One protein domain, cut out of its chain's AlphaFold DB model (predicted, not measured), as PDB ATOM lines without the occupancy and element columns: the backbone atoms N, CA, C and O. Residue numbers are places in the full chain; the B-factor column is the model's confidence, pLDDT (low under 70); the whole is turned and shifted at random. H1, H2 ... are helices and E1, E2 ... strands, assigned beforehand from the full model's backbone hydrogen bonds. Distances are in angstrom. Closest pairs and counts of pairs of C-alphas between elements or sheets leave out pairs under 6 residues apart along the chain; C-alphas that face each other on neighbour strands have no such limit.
ATOM      1  N   LEU A 107     178.288 128.101 114.674       88.81
ATOM      2  CA  LEU A 107     178.780 128.098 113.304       88.81
ATOM      3  C   LEU A 107     180.091 127.307 113.269       88.81
ATOM      4  O   LEU A 107     180.922 127.432 114.168       88.81
ATOM      5  N   LYS A 108     180.272 126.471 112.245       91.19
ATOM      6  CA  LYS A 108     181.504 125.705 112.032       91.19
ATOM      7  C   LYS A 108     182.079 126.041 110.668       91.19
ATOM      8  O   LYS A 108     181.431 125.767 109.656       91.19
ATOM      9  N   VAL A 109     183.291 126.580 110.661       93.69
ATOM     10  CA  VAL A 109     184.031 126.926 109.445       93.69
ATOM     11  C   VAL A 109     185.390 126.239 109.432       93.69
ATOM     12  O   VAL A 109     185.921 125.858 110.477       93.69
ATOM     13  N   VAL A 110     185.942 126.054 108.242       94.00
ATOM     14  CA  VAL A 110     187.280 125.511 108.026       94.00
ATOM     15  C   VAL A 110     188.131 126.614 107.413       94.00
ATOM     16  O   VAL A 110     187.857 127.054 106.302       94.00
ATOM     17  N   LEU A 111     189.154 127.051 108.143       94.12
ATOM     18  CA  LEU A 111     190.177 127.965 107.646       94.12
ATOM     19  C   LEU A 111     191.280 127.144 106.976       94.12
ATOM     20  O   LEU A 111     191.879 126.278 107.619       94.12
ATOM     21  N   ARG A 112     191.569 127.421 105.704       91.56
ATOM     22  CA  ARG A 112     192.765 126.936 104.997       91.56
ATOM     23  C   ARG A 112     193.794 128.052 104.867       91.56
ATOM     24  O   ARG A 112     193.429 129.223 104.808       91.56
ATOM     25  N   GLY A 113     195.064 127.668 104.773       84.69
ATOM     26  CA  GLY A 113     196.177 128.592 104.539       84.69
ATOM     27  C   GLY A 113     196.829 129.138 105.809       84.69
ATOM     28  O   GLY A 113     197.744 129.942 105.698       84.69
ATOM     29  N   ILE A 114     196.415 128.693 107.005       90.12
ATOM     30  CA  ILE A 114     197.061 129.070 108.274       90.12
ATOM     31  C   ILE A 114     198.368 128.271 108.439       90.12
ATOM     32  O   ILE A 114     198.274 127.055 108.663       90.12
ATOM     33  N   PRO A 115     199.566 128.889 108.406       85.81
ATOM     34  CA  PRO A 115     200.838 128.183 108.594       85.81
ATOM     35  C   PRO A 115     200.910 127.402 109.906       85.81
ATOM     36  O   PRO A 115     200.186 127.689 110.860       85.81
ATOM     37  N   THR A 116     201.747 126.370 109.948       87.06
ATOM     38  CA  THR A 116     201.829 125.409 111.062       87.06
ATOM     39  C   THR A 116     202.556 125.938 112.298       87.06
ATOM     40  O   THR A 116     202.358 125.387 113.376       87.06
ATOM     41  N   ASP A 117     203.335 127.012 112.164       81.81
ATOM     42  CA  ASP A 117     204.073 127.683 113.242       81.81
ATOM     43  C   ASP A 117     203.235 128.704 114.039       81.81
ATOM     44  O   ASP A 117     203.707 129.217 115.058       81.81
ATOM     45  N   ILE A 118     202.004 128.981 113.586       83.56
ATOM     46  CA  ILE A 118     200.983 129.745 114.316       83.56
ATOM     47  C   ILE A 118     200.207 128.785 115.226       83.56
ATOM     48  O   ILE A 118     199.588 127.819 114.760       83.56
ATOM     49  N   SER A 119     200.208 129.047 116.530       88.81
ATOM     50  CA  SER A 119     199.452 128.261 117.509       88.81
ATOM     51  C   SER A 119     197.936 128.450 117.369       88.81
ATOM     52  O   SER A 119     197.439 129.405 116.767       88.81
ATOM     53  N   THR A 120     197.161 127.530 117.948       89.69
ATOM     54  CA  THR A 120     195.697 127.670 118.013       89.69
ATOM     55  C   THR A 120     195.252 128.843 118.879       89.69
ATOM     56  O   THR A 120     194.164 129.366 118.651       89.69
ATOM     57  N   ASP A 121     196.088 129.272 119.824       89.94
ATOM     58  CA  ASP A 121     195.756 130.305 120.807       89.94
ATOM     59  C   ASP A 121     196.105 131.707 120.285       89.94
ATOM     60  O   ASP A 121     195.329 132.646 120.474       89.94
ATOM     61  N   GLU A 122     197.186 131.840 119.504       88.94
ATOM     62  CA  GLU A 122     197.423 133.016 118.655       88.94
ATOM     63  C   GLU A 122     196.256 133.189 117.669       88.94
ATOM     64  O   GLU A 122     195.636 134.252 117.639       88.94
ATOM     65  N   LEU A 123     195.885 132.138 116.915       91.38
ATOM     66  CA  LEU A 123     194.759 132.184 115.964       91.38
ATOM     67  C   LEU A 123     193.418 132.506 116.647       91.38
ATOM     68  O   LEU A 123     192.580 133.181 116.050       91.38
ATOM     69  N   LYS A 124     193.210 132.056 117.891       92.81
ATOM     70  CA  LYS A 124     192.043 132.451 118.686       92.81
ATOM     71  C   LYS A 124     192.074 133.947 118.996       92.81
ATOM     72  O   LYS A 124     191.079 134.621 118.759       92.81
ATOM     73  N   SER A 125     193.216 134.454 119.459       90.81
ATOM     74  CA  SER A 125     193.396 135.858 119.847       90.81
ATOM     75  C   SER A 125     193.146 136.823 118.681       90.81
ATOM     76  O   SER A 125     192.454 137.817 118.855       90.81
ATOM     77  N   GLU A 126     193.637 136.508 117.477       91.31
ATOM     78  CA  GLU A 126     193.386 137.290 116.251       91.31
ATOM     79  C   GLU A 126     191.889 137.340 115.891       91.31
ATOM     80  O   GLU A 126     191.345 138.396 115.576       91.31
ATOM     81  N   LEU A 127     191.187 136.206 115.980       90.94
ATOM     82  CA  LEU A 127     189.751 136.141 115.688       90.94
ATOM     83  C   LEU A 127     188.900 136.837 116.764       90.94
ATOM     84  O   LEU A 127     187.881 137.443 116.435       90.94
ATOM     85  N   GLU A 128     189.323 136.803 118.027       91.56
ATOM     86  CA  GLU A 128     188.688 137.562 119.112       91.56
ATOM     87  C   GLU A 128     188.943 139.075 118.983       91.56
ATOM     88  O   GLU A 128     188.030 139.862 119.231       91.56
ATOM     89  N   LEU A 129     190.117 139.497 118.494       88.88
ATOM     90  CA  LEU A 129     190.396 140.895 118.124       88.88
ATOM     91  C   LEU A 129     189.538 141.375 116.940       88.88
ATOM     92  O   LEU A 129     189.122 142.531 116.916       88.88
ATOM     93  N   LEU A 130     189.203 140.484 116.002       86.50
ATOM     94  CA  LEU A 130     188.211 140.719 114.942       86.50
ATOM     95  C   LEU A 130     186.750 140.578 115.430       86.50
ATOM     96  O   LEU A 130     185.817 140.520 114.626       86.50
ATOM     97  N   ASN A 131     186.532 140.565 116.751       88.81
ATOM     98  CA  ASN A 131     185.225 140.550 117.412       88.81
ATOM     99  C   ASN A 131     184.370 139.296 117.103       88.81
ATOM    100  O   ASN A 131     183.135 139.339 117.146       88.81
ATOM    101  N   PHE A 132     185.002 138.160 116.782       92.38
ATOM    102  CA  PHE A 132     184.317 136.874 116.635       92.38
ATOM    103  C   PHE A 132     184.260 136.110 117.966       92.38
ATOM    104  O   PHE A 132     185.265 135.923 118.645       92.38
ATOM    105  N   ASP A 133     183.082 135.582 118.306       89.44
ATOM    106  CA  ASP A 133     182.876 134.744 119.495       89.44
ATOM    107  C   ASP A 133     183.430 133.317 119.290       89.44
ATOM    108  O   ASP A 133     182.695 132.402 118.895       89.44
ATOM    109  N   VAL A 134     184.734 133.121 119.513       92.94
ATOM    110  CA  VAL A 134     185.432 131.844 119.281       92.94
ATOM    111  C   VAL A 134     185.252 130.871 120.451       92.94
ATOM    112  O   VAL A 134     185.842 131.026 121.518       92.94
ATOM    113  N   LYS A 135     184.506 129.782 120.228       89.75
ATOM    114  CA  LYS A 135     184.293 128.722 121.234       89.75
ATOM    115  C   LYS A 135     185.351 127.620 121.211       89.75
ATOM    116  O   LYS A 135     185.635 127.041 122.254       89.75
ATOM    117  N   LEU A 136     185.890 127.277 120.037       90.81
ATOM    118  CA  LEU A 136     186.948 126.266 119.895       90.81
ATOM    119  C   LEU A 136     187.689 126.422 118.564       90.81
ATOM    120  O   LEU A 136     187.058 126.618 117.525       90.81
ATOM    121  N   ILE A 137     189.004 126.211 118.588       94.00
ATOM    122  CA  ILE A 137     189.834 126.004 117.397       94.00
ATOM    123  C   ILE A 137     190.486 124.621 117.485       94.00
ATOM    124  O   ILE A 137     190.933 124.204 118.551       94.00
ATOM    125  N   LYS A 138     190.542 123.896 116.364       92.94
ATOM    126  CA  LYS A 138     191.285 122.635 116.241       92.94
ATOM    127  C   LYS A 138     191.993 122.551 114.890       92.94
ATOM    128  O   LYS A 138     191.334 122.505 113.852       92.94
ATOM    129  N   ARG A 139     193.325 122.458 114.900       92.56
ATOM    130  CA  ARG A 139     194.131 122.164 113.704       92.56
ATOM    131  C   ARG A 139     193.935 120.705 113.254       92.56
ATOM    132  O   ARG A 139     193.680 119.826 114.078       92.56
ATOM    133  N   PHE A 140     194.013 120.454 111.948       88.88
ATOM    134  CA  PHE A 140     194.003 119.105 111.366       88.88
ATOM    135  C   PHE A 140     195.420 118.500 111.301       88.88
ATOM    136  O   PHE A 140     196.415 119.223 111.325       88.88
ATOM    137  N   GLY A 141     195.504 117.171 111.184       86.31
ATOM    138  CA  GLY A 141     196.757 116.402 111.224       86.31
ATOM    139  C   GLY A 141     197.130 115.895 112.631       86.31
ATOM    140  O   GLY A 141     196.548 116.346 113.623       86.31
ATOM    141  N   PRO A 142     198.053 114.920 112.739       81.06
ATOM    142  CA  PRO A 142     198.647 114.508 114.010       81.06
ATOM    143  C   PRO A 142     199.624 115.574 114.536       81.06
ATOM    144  O   PRO A 142     200.137 116.384 113.767       81.06
ATOM    145  N   VAL A 143     199.939 115.534 115.837       76.00
ATOM    146  CA  VAL A 143     200.829 116.516 116.499       76.00
ATOM    147  C   VAL A 143     202.198 116.620 115.810       76.00
ATOM    148  O   VAL A 143     202.700 117.721 115.622       76.00
ATOM    149  N   ASN A 144     202.754 115.494 115.353       75.38
ATOM    150  CA  ASN A 144     204.074 115.439 114.713       75.38
ATOM    151  C   ASN A 144     204.057 115.836 113.219       75.38
ATOM    152  O   ASN A 144     205.116 115.951 112.612       75.38
ATOM    153  N   LYS A 145     202.878 116.009 112.602       83.44
ATOM    154  CA  LYS A 145     202.727 116.443 111.199       83.44
ATOM    155  C   LYS A 145     201.444 117.283 111.030       83.44
ATOM    156  O   LYS A 145     200.477 116.819 110.418       83.44
ATOM    157  N   PRO A 146     201.397 118.492 111.619       87.56
ATOM    158  CA  PRO A 146     200.226 119.361 111.566       87.56
ATOM    159  C   PRO A 146     199.955 119.856 110.139       87.56
ATOM    160  O   PRO A 146     200.875 120.059 109.351       87.56
ATOM    161  N   MET A 147     198.686 120.093 109.807       87.44
ATOM    162  CA  MET A 147     198.266 120.617 108.502       87.44
ATOM    163  C   MET A 147     197.986 122.133 108.550       87.44
ATOM    164  O   MET A 147     197.589 122.654 109.601       87.44
ATOM    165  N   PRO A 148     198.085 122.854 107.414       91.31
ATOM    166  CA  PRO A 148     197.717 124.270 107.307       91.31
ATOM    167  C   PRO A 148     196.191 124.486 107.199       91.31
ATOM    168  O   PRO A 148     195.697 125.264 106.378       91.31
ATOM    169  N   ILE A 149     195.425 123.732 107.995       92.50
ATOM    170  CA  ILE A 149     193.960 123.699 107.997       92.50
ATOM    171  C   ILE A 149     193.470 123.661 109.450       92.50
ATOM    172  O   ILE A 149     193.900 122.804 110.228       92.50
ATOM    173  N   CYS A 150     192.535 124.543 109.804       92.94
ATOM    174  CA  CYS A 150     191.945 124.654 111.139       92.94
ATOM    175  C   CYS A 150     190.412 124.628 111.080       92.94
ATOM    176  O   CYS A 150     189.795 125.385 110.338       92.94
ATOM    177  N   LEU A 151     189.781 123.791 111.904       93.75
ATOM    178  CA  LEU A 151     188.357 123.881 112.223       93.75
ATOM    179  C   LEU A 151     188.162 124.970 113.283       93.75
ATOM    180  O   LEU A 151     188.732 124.867 114.370       93.75
ATOM    181  N   VAL A 152     187.319 125.958 112.997       94.56
ATOM    182  CA  VAL A 152     186.896 126.991 113.951       94.56
ATOM    183  C   VAL A 152     185.409 126.818 114.254       94.56
ATOM    184  O   VAL A 152     184.592 126.575 113.361       94.56
ATOM    185  N   ILE A 153     185.058 126.917 115.536       92.31
ATOM    186  CA  ILE A 153     183.686 126.866 116.037       92.31
ATOM    187  C   ILE A 153     183.372 128.208 116.699       92.31
ATOM    188  O   ILE A 153     183.954 128.529 117.735       92.31
ATOM    189  N   LEU A 154     182.435 128.959 116.120       91.31
ATOM    190  CA  LEU A 154     181.948 130.234 116.653       91.31
ATOM    191  C   LEU A 154     180.575 130.085 117.321       91.31
ATOM    192  O   LEU A 154     179.791 129.202 116.954       91.31
ATOM    193  N   GLY A 155     180.231 130.996 118.231       86.50
ATOM    194  CA  GLY A 155     178.837 131.226 118.625       86.50
ATOM    195  C   GLY A 155     177.970 131.680 117.442       86.50
ATOM    196  O   GLY A 155     178.475 132.245 116.470       86.50
ATOM    197  N   ASN A 156     176.658 131.435 117.495       79.81
ATOM    198  CA  ASN A 156     175.701 131.854 116.458       79.81
ATOM    199  C   ASN A 156     175.276 133.327 116.636       79.81
ATOM    200  O   ASN A 156     174.110 133.624 116.885       79.81
ATOM    201  N   THR A 157     176.239 134.247 116.538       80.38
ATOM    202  CA  THR A 157     175.984 135.698 116.560       80.38
ATOM    203  C   THR A 157     175.738 136.236 115.146       80.38
ATOM    204  O   THR A 157     176.024 135.566 114.149       80.38
ATOM    205  N   GLN A 158     175.242 137.471 115.040       78.00
ATOM    206  CA  GLN A 158     175.114 138.156 113.752       78.00
ATOM    207  C   GLN A 158     176.490 138.478 113.136       78.00
ATOM    208  O   GLN A 158     176.664 138.263 111.936       78.00
ATOM    209  N   ASN A 159     177.479 138.868 113.954       83.94
ATOM    210  CA  ASN A 159     178.855 139.122 113.506       83.94
ATOM    211  C   ASN A 159     179.548 137.840 113.009       83.94
ATOM    212  O   ASN A 159     180.270 137.860 112.020       83.94
ATOM    213  N   SER A 160     179.257 136.687 113.628       86.88
ATOM    214  CA  SER A 160     179.862 135.389 113.282       86.88
ATOM    215  C   SER A 160     179.648 134.960 111.825       86.88
ATOM    216  O   SER A 160     180.346 134.063 111.364       86.88
ATOM    217  N   LYS A 161     178.700 135.556 111.090       85.50
ATOM    218  CA  LYS A 161     178.503 135.285 109.656       85.50
ATOM    219  C   LYS A 161     179.562 135.948 108.770       85.50
ATOM    220  O   LYS A 161     179.900 135.369 107.742       85.50
ATOM    221  N   LEU A 162     180.118 137.087 109.192       89.81
ATOM    222  CA  LEU A 162     181.120 137.845 108.432       89.81
ATOM    223  C   LEU A 162     182.468 137.113 108.329       89.81
ATOM    224  O   LEU A 162     183.324 137.512 107.551       89.81
ATOM    225  N   ILE A 163     182.673 135.998 109.047       91.19
ATOM    226  CA  ILE A 163     183.905 135.207 108.909       91.19
ATOM    227  C   ILE A 163     184.110 134.670 107.481       91.19
ATOM    228  O   ILE A 163     185.243 134.415 107.099       91.19
ATOM    229  N   TYR A 164     183.057 134.537 106.666       90.88
ATOM    230  CA  TYR A 164     183.193 134.167 105.248       90.88
ATOM    231  C   TYR A 164     183.718 135.303 104.351       90.88
ATOM    232  O   TYR A 164     184.129 135.033 103.227       90.88
ATOM    233  N   GLU A 165     183.728 136.545 104.840       89.00
ATOM    234  CA  GLU A 165     184.273 137.725 104.150       89.00
ATOM    235  C   GLU A 165     185.754 137.967 104.515       89.00
ATOM    236  O   GLU A 165     186.429 138.784 103.894       89.00
ATOM    237  N   VAL A 166     186.289 137.227 105.496       88.50
ATOM    238  CA  VAL A 166     187.689 137.318 105.937       88.50
ATOM    239  C   VAL A 166     188.615 136.682 104.896       88.50
ATOM    240  O   VAL A 166     188.784 135.461 104.852       88.50
ATOM    241  N   SER A 167     189.249 137.519 104.073       85.38
ATOM    242  CA  SER A 167     190.273 137.099 103.105       85.38
ATOM    243  C   SER A 167     191.657 136.896 103.722       85.38
ATOM    244  O   SER A 167     192.458 136.135 103.178       85.38
ATOM    245  N   ASP A 168     191.956 137.568 104.840       83.00
ATOM    246  CA  ASP A 168     193.294 137.629 105.429       83.00
ATOM    247  C   ASP A 168     193.255 137.577 106.972       83.00
ATOM    248  O   ASP A 168     192.431 138.233 107.604       83.00
ATOM    249  N   LEU A 169     194.177 136.820 107.578       81.81
ATOM    250  CA  LEU A 169     194.426 136.723 109.030       81.81
ATOM    251  C   LEU A 169     195.940 136.728 109.272       81.81
ATOM    252  O   LEU A 169     196.670 136.097 108.511       81.81
ATOM    253  N   PHE A 170     196.449 137.433 110.286       76.69
ATOM    254  CA  PHE A 170     197.888 137.706 110.461       76.69
ATOM    255  C   PHE A 170     198.545 138.338 109.225       76.69
ATOM    256  O   PHE A 170     199.719 138.107 108.927       76.69
ATOM    257  N   PHE A 171     197.767 139.111 108.460       70.25
ATOM    258  CA  PHE A 171     198.108 139.604 107.120       70.25
ATOM    259  C   PHE A 171     198.365 138.501 106.070       70.25
ATOM    260  O   PHE A 171     198.876 138.807 104.996       70.25
ATOM    261  N   ILE A 172     198.061 137.227 106.343       77.38
ATOM    262  CA  ILE A 172     198.212 136.063 105.449       77.38
ATOM    263  C   ILE A 172     196.869 135.765 104.780       77.38
ATOM    264  O   ILE A 172     195.856 135.706 105.468       77.38
ATOM    265  N   LYS A 173     196.869 135.507 103.462       80.44
ATOM    266  CA  LYS A 173     195.654 135.116 102.738       80.44
ATOM    267  C   LYS A 173     195.153 133.762 103.228       80.44
ATOM    268  O   LYS A 173     195.908 132.790 103.242       80.44
ATOM    269  N   VAL A 174     193.876 133.703 103.574       89.94
ATOM    270  CA  VAL A 174     193.179 132.511 104.061       89.94
ATOM    271  C   VAL A 174     191.981 132.191 103.175       89.94
ATOM    272  O   VAL A 174     191.528 133.004 102.373       89.94
ATOM    273  N   THR A 175     191.454 130.976 103.295       92.62
ATOM    274  CA  THR A 175     190.205 130.584 102.625       92.62
ATOM    275  C   THR A 175     189.252 129.989 103.647       92.62
ATOM    276  O   THR A 175     189.630 129.070 104.377       92.62
ATOM    277  N   VAL A 176     188.026 130.515 103.704       93.69
ATOM    278  CA  VAL A 176     187.026 130.157 104.717       93.69
ATOM    279  C   VAL A 176     185.924 129.303 104.097       93.69
ATOM    280  O   VAL A 176     185.069 129.786 103.361       93.69
ATOM    281  N   GLU A 177     185.924 128.008 104.407       91.88
ATOM    282  CA  GLU A 177     184.929 127.052 103.915       91.88
ATOM    283  C   GLU A 177     183.852 126.743 104.963       91.88
ATOM    284  O   GLU A 177     184.130 126.591 106.155       91.88
ATOM    285  N   SER A 178     182.607 126.547 104.520       88.31
ATOM    286  CA  SER A 178     181.558 125.947 105.357       88.31
ATOM    287  C   SER A 178     181.908 124.498 105.724       88.31
ATOM    288  O   SER A 178     182.196 123.685 104.845       88.31
ATOM    289  N   TYR A 179     181.808 124.127 107.007       88.00
ATOM    290  CA  TYR A 179     182.078 122.752 107.447       88.00
ATOM    291  C   TYR A 179     181.028 121.750 106.916       88.00
ATOM    292  O   TYR A 179     179.915 121.635 107.443       88.00
ATOM    293  N   LYS A 180     181.399 120.992 105.878       80.25
ATOM    294  CA  LYS A 180     180.564 119.955 105.248       80.25
ATOM    295  C   LYS A 180     180.396 118.745 106.185       80.25
ATOM    296  O   LYS A 180     181.375 118.161 106.643       80.25
ATOM    297  N   LYS A 181     179.149 118.345 106.467       67.31
ATOM    298  CA  LYS A 181     178.825 117.180 107.317       67.31
ATOM    299  C   LYS A 181     178.820 115.884 106.502       67.31
ATOM    300  O   LYS A 181     178.119 115.797 105.498       67.31
ATOM    301  N   THR A 182     179.522 114.854 106.970       65.19
ATOM    302  CA  THR A 182     179.559 113.526 106.333       65.19
ATOM    303  C   THR A 182     178.434 112.612 106.843       65.19
ATOM    304  O   THR A 182     178.610 111.806 107.762       65.19
ATOM    305  N   GLY A 183     177.262 112.735 106.215       70.31
ATOM    306  CA  GLY A 183     176.089 111.886 106.456       70.31
ATOM    307  C   GLY A 183     175.218 112.299 107.657       70.31
ATOM    308  O   GLY A 183     175.456 113.347 108.269       70.31
ATOM    309  N   PRO A 184     174.186 111.500 107.996       75.19
ATOM    310  CA  PRO A 184     173.301 111.776 109.128       75.19
ATOM    311  C   PRO A 184     174.041 111.651 110.469       75.19
ATOM    312  O   PRO A 184     174.988 110.876 110.611       75.19
ATOM    313  N   SER A 185     173.616 112.425 111.473       78.50
ATOM    314  CA  SER A 185     174.274 112.452 112.785       78.50
ATOM    315  C   SER A 185     173.970 111.200 113.607       78.50
ATOM    316  O   SER A 185     172.803 110.839 113.765       78.50
ATOM    317  N   GLN A 186     175.004 110.595 114.186       84.50
ATOM    318  CA  GLN A 186     174.886 109.502 115.147       84.50
ATOM    319  C   GLN A 186     175.057 110.012 116.582       84.50
ATOM    320  O   GLN A 186     175.908 110.861 116.858       84.50
ATOM    321  N   CYS A 187     174.264 109.476 117.505       86.31
ATOM    322  CA  CYS A 187     174.363 109.787 118.922       86.31
ATOM    323  C   CYS A 187     175.376 108.862 119.613       86.31
ATOM    324  O   CYS A 187     175.090 107.690 119.814       86.31
ATOM    325  N   PHE A 188     176.520 109.382 120.066       86.00
ATOM    326  CA  PHE A 188     177.552 108.591 120.759       86.00
ATOM    327  C   PHE A 188     177.123 108.001 122.119       86.00
ATOM    328  O   PHE A 188     177.883 107.224 122.690       86.00
ATOM    329  N   ALA A 189     175.949 108.371 122.653       85.25
ATOM    330  CA  ALA A 189     175.362 107.738 123.837       85.25
ATOM    331  C   ALA A 189     174.580 106.464 123.457       85.25
ATOM    332  O   ALA A 189     175.091 105.360 123.610       85.25
ATOM    333  N   CYS A 190     173.369 106.597 122.908       87.25
ATOM    334  CA  CYS A 190     172.517 105.453 122.552       87.25
ATOM    335  C   CYS A 190     172.826 104.789 121.190       87.25
ATOM    336  O   CYS A 190     172.098 103.892 120.774       87.25
ATOM    337  N   GLN A 191     173.859 105.246 120.468       88.56
ATOM    338  CA  GLN A 191     174.317 104.796 119.135       88.56
ATOM    339  C   GLN A 191     173.297 104.899 117.977       88.56
ATOM    340  O   GLN A 191     173.656 104.674 116.816       88.56
ATOM    341  N   ARG A 192     172.058 105.324 118.254       83.94
ATOM    342  CA  ARG A 192     171.006 105.578 117.259       83.94
ATOM    343  C   ARG A 192     171.316 106.789 116.371       83.94
ATOM    344  O   ARG A 192     171.922 107.777 116.796       83.94
ATOM    345  N   ILE A 193     170.845 106.721 115.131       81.50
ATOM    346  CA  ILE A 193     171.022 107.746 114.090       81.50
ATOM    347  C   ILE A 193     169.923 108.830 114.187       81.50
ATOM    348  O   ILE A 193     168.884 108.652 114.827       81.50
ATOM    349  N   GLY A 194     170.171 110.001 113.595       75.88
ATOM    350  CA  GLY A 194     169.226 111.118 113.473       75.88
ATOM    351  C   GLY A 194     169.296 112.177 114.580       75.88
ATOM    352  O   GLY A 194     168.491 113.103 114.569       75.88
ATOM    353  N   HIS A 195     170.230 112.068 115.531       81.12
ATOM    354  CA  HIS A 195     170.464 113.079 116.575       81.12
ATOM    355  C   HIS A 195     171.904 112.996 117.126       81.12
ATOM    356  O   HIS A 195     172.714 112.230 116.607       81.12
ATOM    357  N   GLY A 196     172.234 113.802 118.141       78.81
ATOM    358  CA  GLY A 196     173.535 113.803 118.823       78.81
ATOM    359  C   GLY A 196     173.391 113.730 120.347       78.81
ATOM    360  O   GLY A 196     172.326 114.020 120.886       78.81
ATOM    361  N   SER A 197     174.472 113.362 121.042       81.81
ATOM    362  CA  SER A 197     174.430 112.927 122.450       81.81
ATOM    363  C   SER A 197     173.989 113.975 123.471       81.81
ATOM    364  O   SER A 197     173.457 113.599 124.506       81.81
ATOM    365  N   SER A 198     174.214 115.270 123.215       75.44
ATOM    366  CA  SER A 198     174.003 116.343 124.204       75.44
ATOM    367  C   SER A 198     172.565 116.459 124.724       75.44
ATOM    368  O   SER A 198     172.355 116.997 125.803       75.44
ATOM    369  N   ASN A 199     171.593 115.971 123.952       79.50
ATOM    370  CA  ASN A 199     170.161 116.140 124.189       79.50
ATOM    371  C   ASN A 199     169.430 114.781 124.097       79.50
ATOM    372  O   ASN A 199     168.334 114.701 123.542       79.50
ATOM    373  N   CYS A 200     170.065 113.699 124.561       84.81
ATOM    374  CA  CYS A 200     169.570 112.321 124.491       84.81
ATOM    375  C   CYS A 200     169.424 111.728 125.900       84.81
ATOM    376  O   CYS A 200     170.429 111.597 126.593       84.81
ATOM    377  N   THR A 201     168.216 111.300 126.285       83.38
ATOM    378  CA  THR A 201     167.967 110.596 127.564       83.38
ATOM    379  C   THR A 201     167.750 109.084 127.400       83.38
ATOM    380  O   THR A 201     167.491 108.385 128.373       83.38
ATOM    381  N   HIS A 202     167.898 108.541 126.184       82.75
ATOM    382  CA  HIS A 202     167.950 107.089 125.973       82.75
ATOM    383  C   HIS A 202     169.196 106.455 126.633       82.75
ATOM    384  O   HIS A 202     170.264 107.076 126.597       82.75
ATOM    385  N   PRO A 203     169.101 105.199 127.125       81.62
ATOM    386  CA  PRO A 203     170.217 104.439 127.676       81.62
ATOM    387  C   PRO A 203     171.478 104.445 126.809       81.62
ATOM    388  O   PRO A 203     171.432 104.400 125.574       81.62
ATOM    389  N   LEU A 204     172.620 104.469 127.495       86.25
ATOM    390  CA  LEU A 204     173.942 104.307 126.905       86.25
ATOM    391  C   LEU A 204     174.035 102.945 126.208       86.25
ATOM    392  O   LEU A 204     173.636 101.936 126.777       86.25
ATOM    393  N   ARG A 205     174.606 102.898 125.001       89.00
ATOM    394  CA  ARG A 205     174.888 101.647 124.287       89.00
ATOM    395  C   ARG A 205     176.321 101.614 123.785       89.00
ATOM    396  O   ARG A 205     176.862 102.611 123.309       89.00
ATOM    397  N   CYS A 206     176.938 100.446 123.872       88.50
ATOM    398  CA  CYS A 206     178.295 100.217 123.415       88.50
ATOM    399  C   CYS A 206     178.347 100.105 121.885       88.50
ATOM    400  O   CYS A 206     177.679  99.258 121.294       88.50
ATOM    401  N   VAL A 207     179.196 100.908 121.233       88.75
ATOM    402  CA  VAL A 207     179.377 100.904 119.764       88.75
ATOM    403  C   VAL A 207     179.875  99.557 119.205       88.75
ATOM    404  O   VAL A 207     179.667  99.277 118.025       88.75
ATOM    405  N   LYS A 208     180.511  98.719 120.043       87.94
ATOM    406  CA  LYS A 208     180.993  97.375 119.679       87.94
ATOM    407  C   LYS A 208     179.910  96.293 119.766       87.94
ATOM    408  O   LYS A 208     179.870  95.419 118.914       87.94
ATOM    409  N   CYS A 209     179.091  96.285 120.818       87.50
ATOM    410  CA  CYS A 209     178.268  95.118 121.182       87.50
ATOM    411  C   CYS A 209     176.820  95.443 121.579       87.50
ATOM    412  O   CYS A 209     176.093  94.553 122.008       87.50
ATOM    413  N   SER A 210     176.395  96.705 121.467       84.25
ATOM    414  CA  SER A 210     175.039  97.193 121.776       84.25
ATOM    415  C   SER A 210     174.563  97.100 123.238       84.25
ATOM    416  O   SER A 210     173.485  97.623 123.536       84.25
ATOM    417  N   GLY A 211     175.352  96.507 124.145       85.88
ATOM    418  CA  GLY A 211     175.085  96.436 125.590       85.88
ATOM    419  C   GLY A 211     175.294  97.760 126.336       85.88
ATOM    420  O   GLY A 211     175.903  98.694 125.811       85.88
ATOM    421  N   GLU A 212     174.786  97.851 127.567       88.25
ATOM    422  CA  GLU A 212     174.573  99.131 128.268       88.25
ATOM    423  C   GLU A 212     175.792  99.616 129.079       88.25
ATOM    424  O   GLU A 212     175.750  99.809 130.289       88.25
ATOM    425  N   HIS A 213     176.923  99.805 128.391       86.06
ATOM    426  CA  HIS A 213     178.186 100.272 128.974       86.06
ATOM    427  C   HIS A 213     178.981 101.176 128.013       86.06
ATOM    428  O   HIS A 213     178.746 101.216 126.803       86.06
ATOM    429  N   LYS A 214     179.963 101.912 128.556       84.50
ATOM    430  CA  LYS A 214     180.911 102.719 127.761       84.50
ATOM    431  C   LYS A 214     181.794 101.796 126.920       84.50
ATOM    432  O   LYS A 214     182.251 100.777 127.417       84.50
ATOM    433  N   ALA A 215     182.121 102.184 125.685       83.56
ATOM    434  CA  ALA A 215     182.920 101.350 124.774       83.56
ATOM    435  C   ALA A 215     184.330 100.983 125.295       83.56
ATOM    436  O   ALA A 215     184.893  99.985 124.854       83.56
ATOM    437  N   SER A 216     184.872 101.756 126.245       84.62
ATOM    438  CA  SER A 216     186.126 101.481 126.964       84.62
ATOM    439  C   SER A 216     186.016 100.389 128.037       84.62
ATOM    440  O   SER A 216     187.032  99.861 128.463       84.62
ATOM    441  N   LEU A 217     184.798 100.068 128.483       84.88
ATOM    442  CA  LEU A 217     184.472  99.021 129.462       84.88
ATOM    443  C   LEU A 217     183.786  97.825 128.775       84.88
ATOM    444  O   LEU A 217     183.006  97.103 129.388       84.88
ATOM    445  N   CYS A 218     184.004  97.665 127.467       85.00
ATOM    446  CA  CYS A 218     183.394  96.597 126.689       85.00
ATOM    447  C   CYS A 218     184.188  95.293 126.850       85.00
ATOM    448  O   CYS A 218     185.371  95.292 126.506       85.00
ATOM    449  N   PRO A 219     183.562  94.177 127.270       82.88
ATOM    450  CA  PRO A 219     184.248  92.891 127.408       82.88
ATOM    451  C   PRO A 219     184.617  92.240 126.062       82.88
ATOM    452  O   PRO A 219     185.351  91.257 126.054       82.88
ATOM    453  N   LYS A 220     184.142  92.767 124.920       81.88
ATOM    454  CA  LYS A 220     184.564  92.282 123.596       81.88
ATOM    455  C   LYS A 220     185.958  92.802 123.229       81.88
ATOM    456  O   LYS A 220     186.149  94.019 123.056       81.88
ATOM    457  N   THR A 221     186.891  91.869 123.029       75.81
ATOM    458  CA  THR A 221     188.202  92.105 122.398       75.81
ATOM    459  C   THR A 221     188.036  92.533 120.930       75.81
ATOM    460  O   THR A 221     186.923  92.799 120.469       75.81
ATOM    461  N   THR A 222     189.137  92.701 120.199       70.19
ATOM    462  CA  THR A 222     189.110  93.092 118.775       70.19
ATOM    463  C   THR A 222     188.613  91.954 117.876       70.19
ATOM    464  O   THR A 222     188.027  92.203 116.829       70.19
ATOM    465  N   ASP A 223     188.808  90.720 118.329       72.81
ATOM    466  CA  ASP A 223     188.687  89.465 117.575       72.81
ATOM    467  C   ASP A 223     187.272  88.864 117.662       72.81
ATOM    468  O   ASP A 223     186.937  87.914 116.959       72.81
ATOM    469  N   GLN A 224     186.423  89.416 118.534       79.31
ATOM    470  CA  GLN A 224     185.034  88.996 118.706       79.31
ATOM    471  C   GLN A 224     184.091  89.847 117.857       79.31
ATOM    472  O   GLN A 224     184.074  91.075 117.983       79.31
ATOM    473  N   GLU A 225     183.221  89.197 117.079       82.56
ATOM    474  CA  GLU A 225     182.318  89.876 116.144       82.56
ATOM    475  C   GLU A 225     181.501  91.013 116.799       82.56
ATOM    476  O   GLU A 225     180.800  90.791 117.798       82.56
ATOM    477  N   PRO A 226     181.558  92.248 116.273       87.62
ATOM    478  CA  PRO A 226     180.756  93.359 116.776       87.62
ATOM    479  C   PRO A 226     179.288  93.243 116.334       87.62
ATOM    480  O   PRO A 226     179.009  92.715 115.266       87.62
ATOM    481  N   ARG A 227     178.344  93.781 117.118       88.69
ATOM    482  CA  ARG A 227     176.897  93.786 116.808       88.69
ATOM    483  C   ARG A 227     176.347  95.207 116.745       88.69
ATOM    484  O   ARG A 227     176.397  95.939 117.741       88.69
ATOM    485  N   CYS A 228     175.772  95.570 115.600       87.25
ATOM    486  CA  CYS A 228     175.259  96.906 115.310       87.25
ATOM    487  C   CYS A 228     173.884  97.171 115.948       87.25
ATOM    488  O   CYS A 228     172.897  96.541 115.589       87.25
ATOM    489  N   CYS A 229     173.759  98.189 116.802       85.25
ATOM    490  CA  CYS A 229     172.498  98.516 117.493       85.25
ATOM    491  C   CYS A 229     171.360  99.048 116.594       85.25
ATOM    492  O   CYS A 229     170.306  99.419 117.108       85.25
ATOM    493  N   ASN A 230     171.624  99.231 115.297       85.19
ATOM    494  CA  ASN A 230     170.713  99.857 114.336       85.19
ATOM    495  C   ASN A 230     170.192  98.866 113.279       85.19
ATOM    496  O   ASN A 230     169.208  99.168 112.614       85.19
ATOM    497  N   CYS A 231     170.844  97.714 113.093       85.69
ATOM    498  CA  CYS A 231     170.420  96.678 112.140       85.69
ATOM    499  C   CYS A 231     170.822  95.247 112.543       85.69
ATOM    500  O   CYS A 231     170.734  94.342 111.722       85.69
ATOM    501  N   ASP A 232     171.341  95.068 113.760       84.62
ATOM    502  CA  ASP A 232     171.798  93.819 114.381       84.62
ATOM    503  C   ASP A 232     172.888  93.004 113.657       84.62
ATOM    504  O   ASP A 232     173.408  92.056 114.238       84.62
ATOM    505  N   GLY A 233     173.319  93.415 112.462       85.31
ATOM    506  CA  GLY A 233     174.396  92.764 111.711       85.31
ATOM    507  C   GLY A 233     175.803  92.919 112.309       85.31
ATOM    508  O   GLY A 233     176.060  93.789 113.154       85.31
ATOM    509  N   ASN A 234     176.721  92.091 111.795       87.19
ATOM    510  CA  ASN A 234     178.084  91.886 112.302       87.19
ATOM    511  C   ASN A 234     179.055  93.031 111.937       87.19
ATOM    512  O   ASN A 234     180.025  92.860 111.202       87.19
ATOM    513  N   HIS A 235     178.770  94.242 112.413       87.25
ATOM    514  CA  HIS A 235     179.650  95.408 112.319       87.25
ATOM    515  C   HIS A 235     179.464  96.333 113.529       87.25
ATOM    516  O   HIS A 235     178.445  96.301 114.220       87.25
ATOM    517  N   THR A 236     180.446  97.196 113.804       88.06
ATOM    518  CA  THR A 236     180.304  98.227 114.843       88.06
ATOM    519  C   THR A 236     179.235  99.244 114.444       88.06
ATOM    520  O   THR A 236     179.078  99.574 113.269       88.06
ATOM    521  N   ALA A 237     178.507  99.801 115.415       85.38
ATOM    522  CA  ALA A 237     177.344 100.649 115.132       85.38
ATOM    523  C   ALA A 237     177.665 101.943 114.347       85.38
ATOM    524  O   ALA A 237     176.754 102.576 113.820       85.38
ATOM    525  N   ASN A 238     178.939 102.342 114.267       86.12
ATOM    526  CA  ASN A 238     179.449 103.488 113.504       86.12
ATOM    527  C   ASN A 238     179.944 103.142 112.080       86.12
ATOM    528  O   ASN A 238     180.437 104.029 111.377       86.12
ATOM    529  N   TYR A 239     179.848 101.880 111.652       85.50
ATOM    530  CA  TYR A 239     180.280 101.433 110.327       85.50
ATOM    531  C   TYR A 239     179.473 102.111 109.211       85.50
ATOM    532  O   TYR A 239     178.240 102.110 109.209       85.50
ATOM    533  N   ARG A 240     180.171 102.705 108.236       81.19
ATOM    534  CA  ARG A 240     179.534 103.546 107.208       81.19
ATOM    535  C   ARG A 240     178.793 102.770 106.115       81.19
ATOM    536  O   ARG A 240     177.918 103.357 105.490       81.19
ATOM    537  N   GLY A 241     179.077 101.478 105.940       79.19
ATOM    538  CA  GLY A 241     178.325 100.577 105.056       79.19
ATOM    539  C   GLY A 241     177.087  99.937 105.704       79.19
ATOM    540  O   GLY A 241     176.504  99.026 105.128       79.19
ATOM    541  N   CYS A 242     176.689 100.364 106.909       82.69
ATOM    542  CA  CYS A 242     175.504  99.842 107.594       82.69
ATOM    543  C   CYS A 242     174.224 100.069 106.749       82.69
ATOM    544  O   CYS A 242     173.921 101.225 106.437       82.69
ATOM    545  N   PRO A 243     173.418  99.028 106.433       80.19
ATOM    546  CA  PRO A 243     172.214  99.177 105.603       80.19
ATOM    547  C   PRO A 243     171.210 100.202 106.148       80.19
ATOM    548  O   PRO A 243     170.666 101.011 105.399       80.19
ATOM    549  N   TYR A 244     171.029 100.239 107.471       79.88
ATOM    550  CA  TYR A 244     170.157 101.206 108.142       79.88
ATOM    551  C   TYR A 244     170.700 102.645 108.048       79.88
ATOM    552  O   TYR A 244     169.929 103.598 107.940       79.88
ATOM    553  N   LEU A 245     172.028 102.832 108.036       76.06
ATOM    554  CA  LEU A 245     172.642 104.146 107.820       76.06
ATOM    555  C   LEU A 245     172.447 104.628 106.372       76.06
ATOM    556  O   LEU A 245     172.209 105.817 106.165       76.06
ATOM    557  N   ALA A 246     172.506 103.717 105.394       69.62
ATOM    558  CA  ALA A 246     172.213 104.019 103.994       69.62
ATOM    559  C   ALA A 246     170.734 104.408 103.800       69.62
ATOM    560  O   ALA A 246     170.447 105.475 103.258       69.62
ATOM    561  N   GLN A 247     169.795 103.624 104.343       70.12
ATOM    562  CA  GLN A 247     168.363 103.957 104.334       70.12
ATOM    563  C   GLN A 247     168.088 105.327 104.986       70.12
ATOM    564  O   GLN A 247     167.430 106.177 104.386       70.12
ATOM    565  N   ALA A 248     168.676 105.592 106.158       65.38
ATOM    566  CA  ALA A 248     168.564 106.875 106.862       65.38
ATOM    567  C   ALA A 248     169.247 108.063 106.144       65.38
ATOM    568  O   ALA A 248     169.036 109.213 106.537       65.38
TER     569      ALA A 248
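Overview. This is residues 107 to 248 of the 925 residues of an uncharacterized protein of Acyrthosiphon pisum (UniProt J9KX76). With little regular structure, the domain has two lobes joined by a thin link: a twisted antiparallel sheet, E2 E3 E1 E4, with H1 and H2 over one face, and a lobe of loops ending in H3. The 142 printed residues include E1 H1 E2 E3 H2 E4 H3, mixed, holding only 46; the whole is loose, radius of gyration of the C-alphas 19.4 A, spanning 53 by 35 by 25 A.

Arrangement. Start at E1, residues 107 to 112: N 109 is 3.0 A from O 152 of E3, residues 149 to 155, and N 110 is 2.8 A from O 177 of E4, residues 175 to 178. E2, residues 134 to 139, forms a hairpin with E3; N 138 and O 151 are 2.9 A apart. H1, residues 120 to 129, is on the sheet, height 9.2 A; its closest C-alphas with E2, Thr 120 and Ile 137, are 6.1 A apart. On the same face is H2, residues 159 to 165, with 0 of 3 O i to N i+4 pairs within hydrogen-bond range but 3 of 4 O i to N i+3. H3, residues 243 to 248, is not on the sheet.

Along the chain. Find C-alpha 107 at (178.780, 128.098, 113.304), where E1 begins its 16.3 A; E3 runs 20.0 A. H3 ends at C-alpha 248, (168.564, 106.875, 106.862).

Size, cuts and confidence. The printed part has no cut; E4 to H3 is a long link. Residues 181 to 182, 246 and 248 are under pLDDT 70.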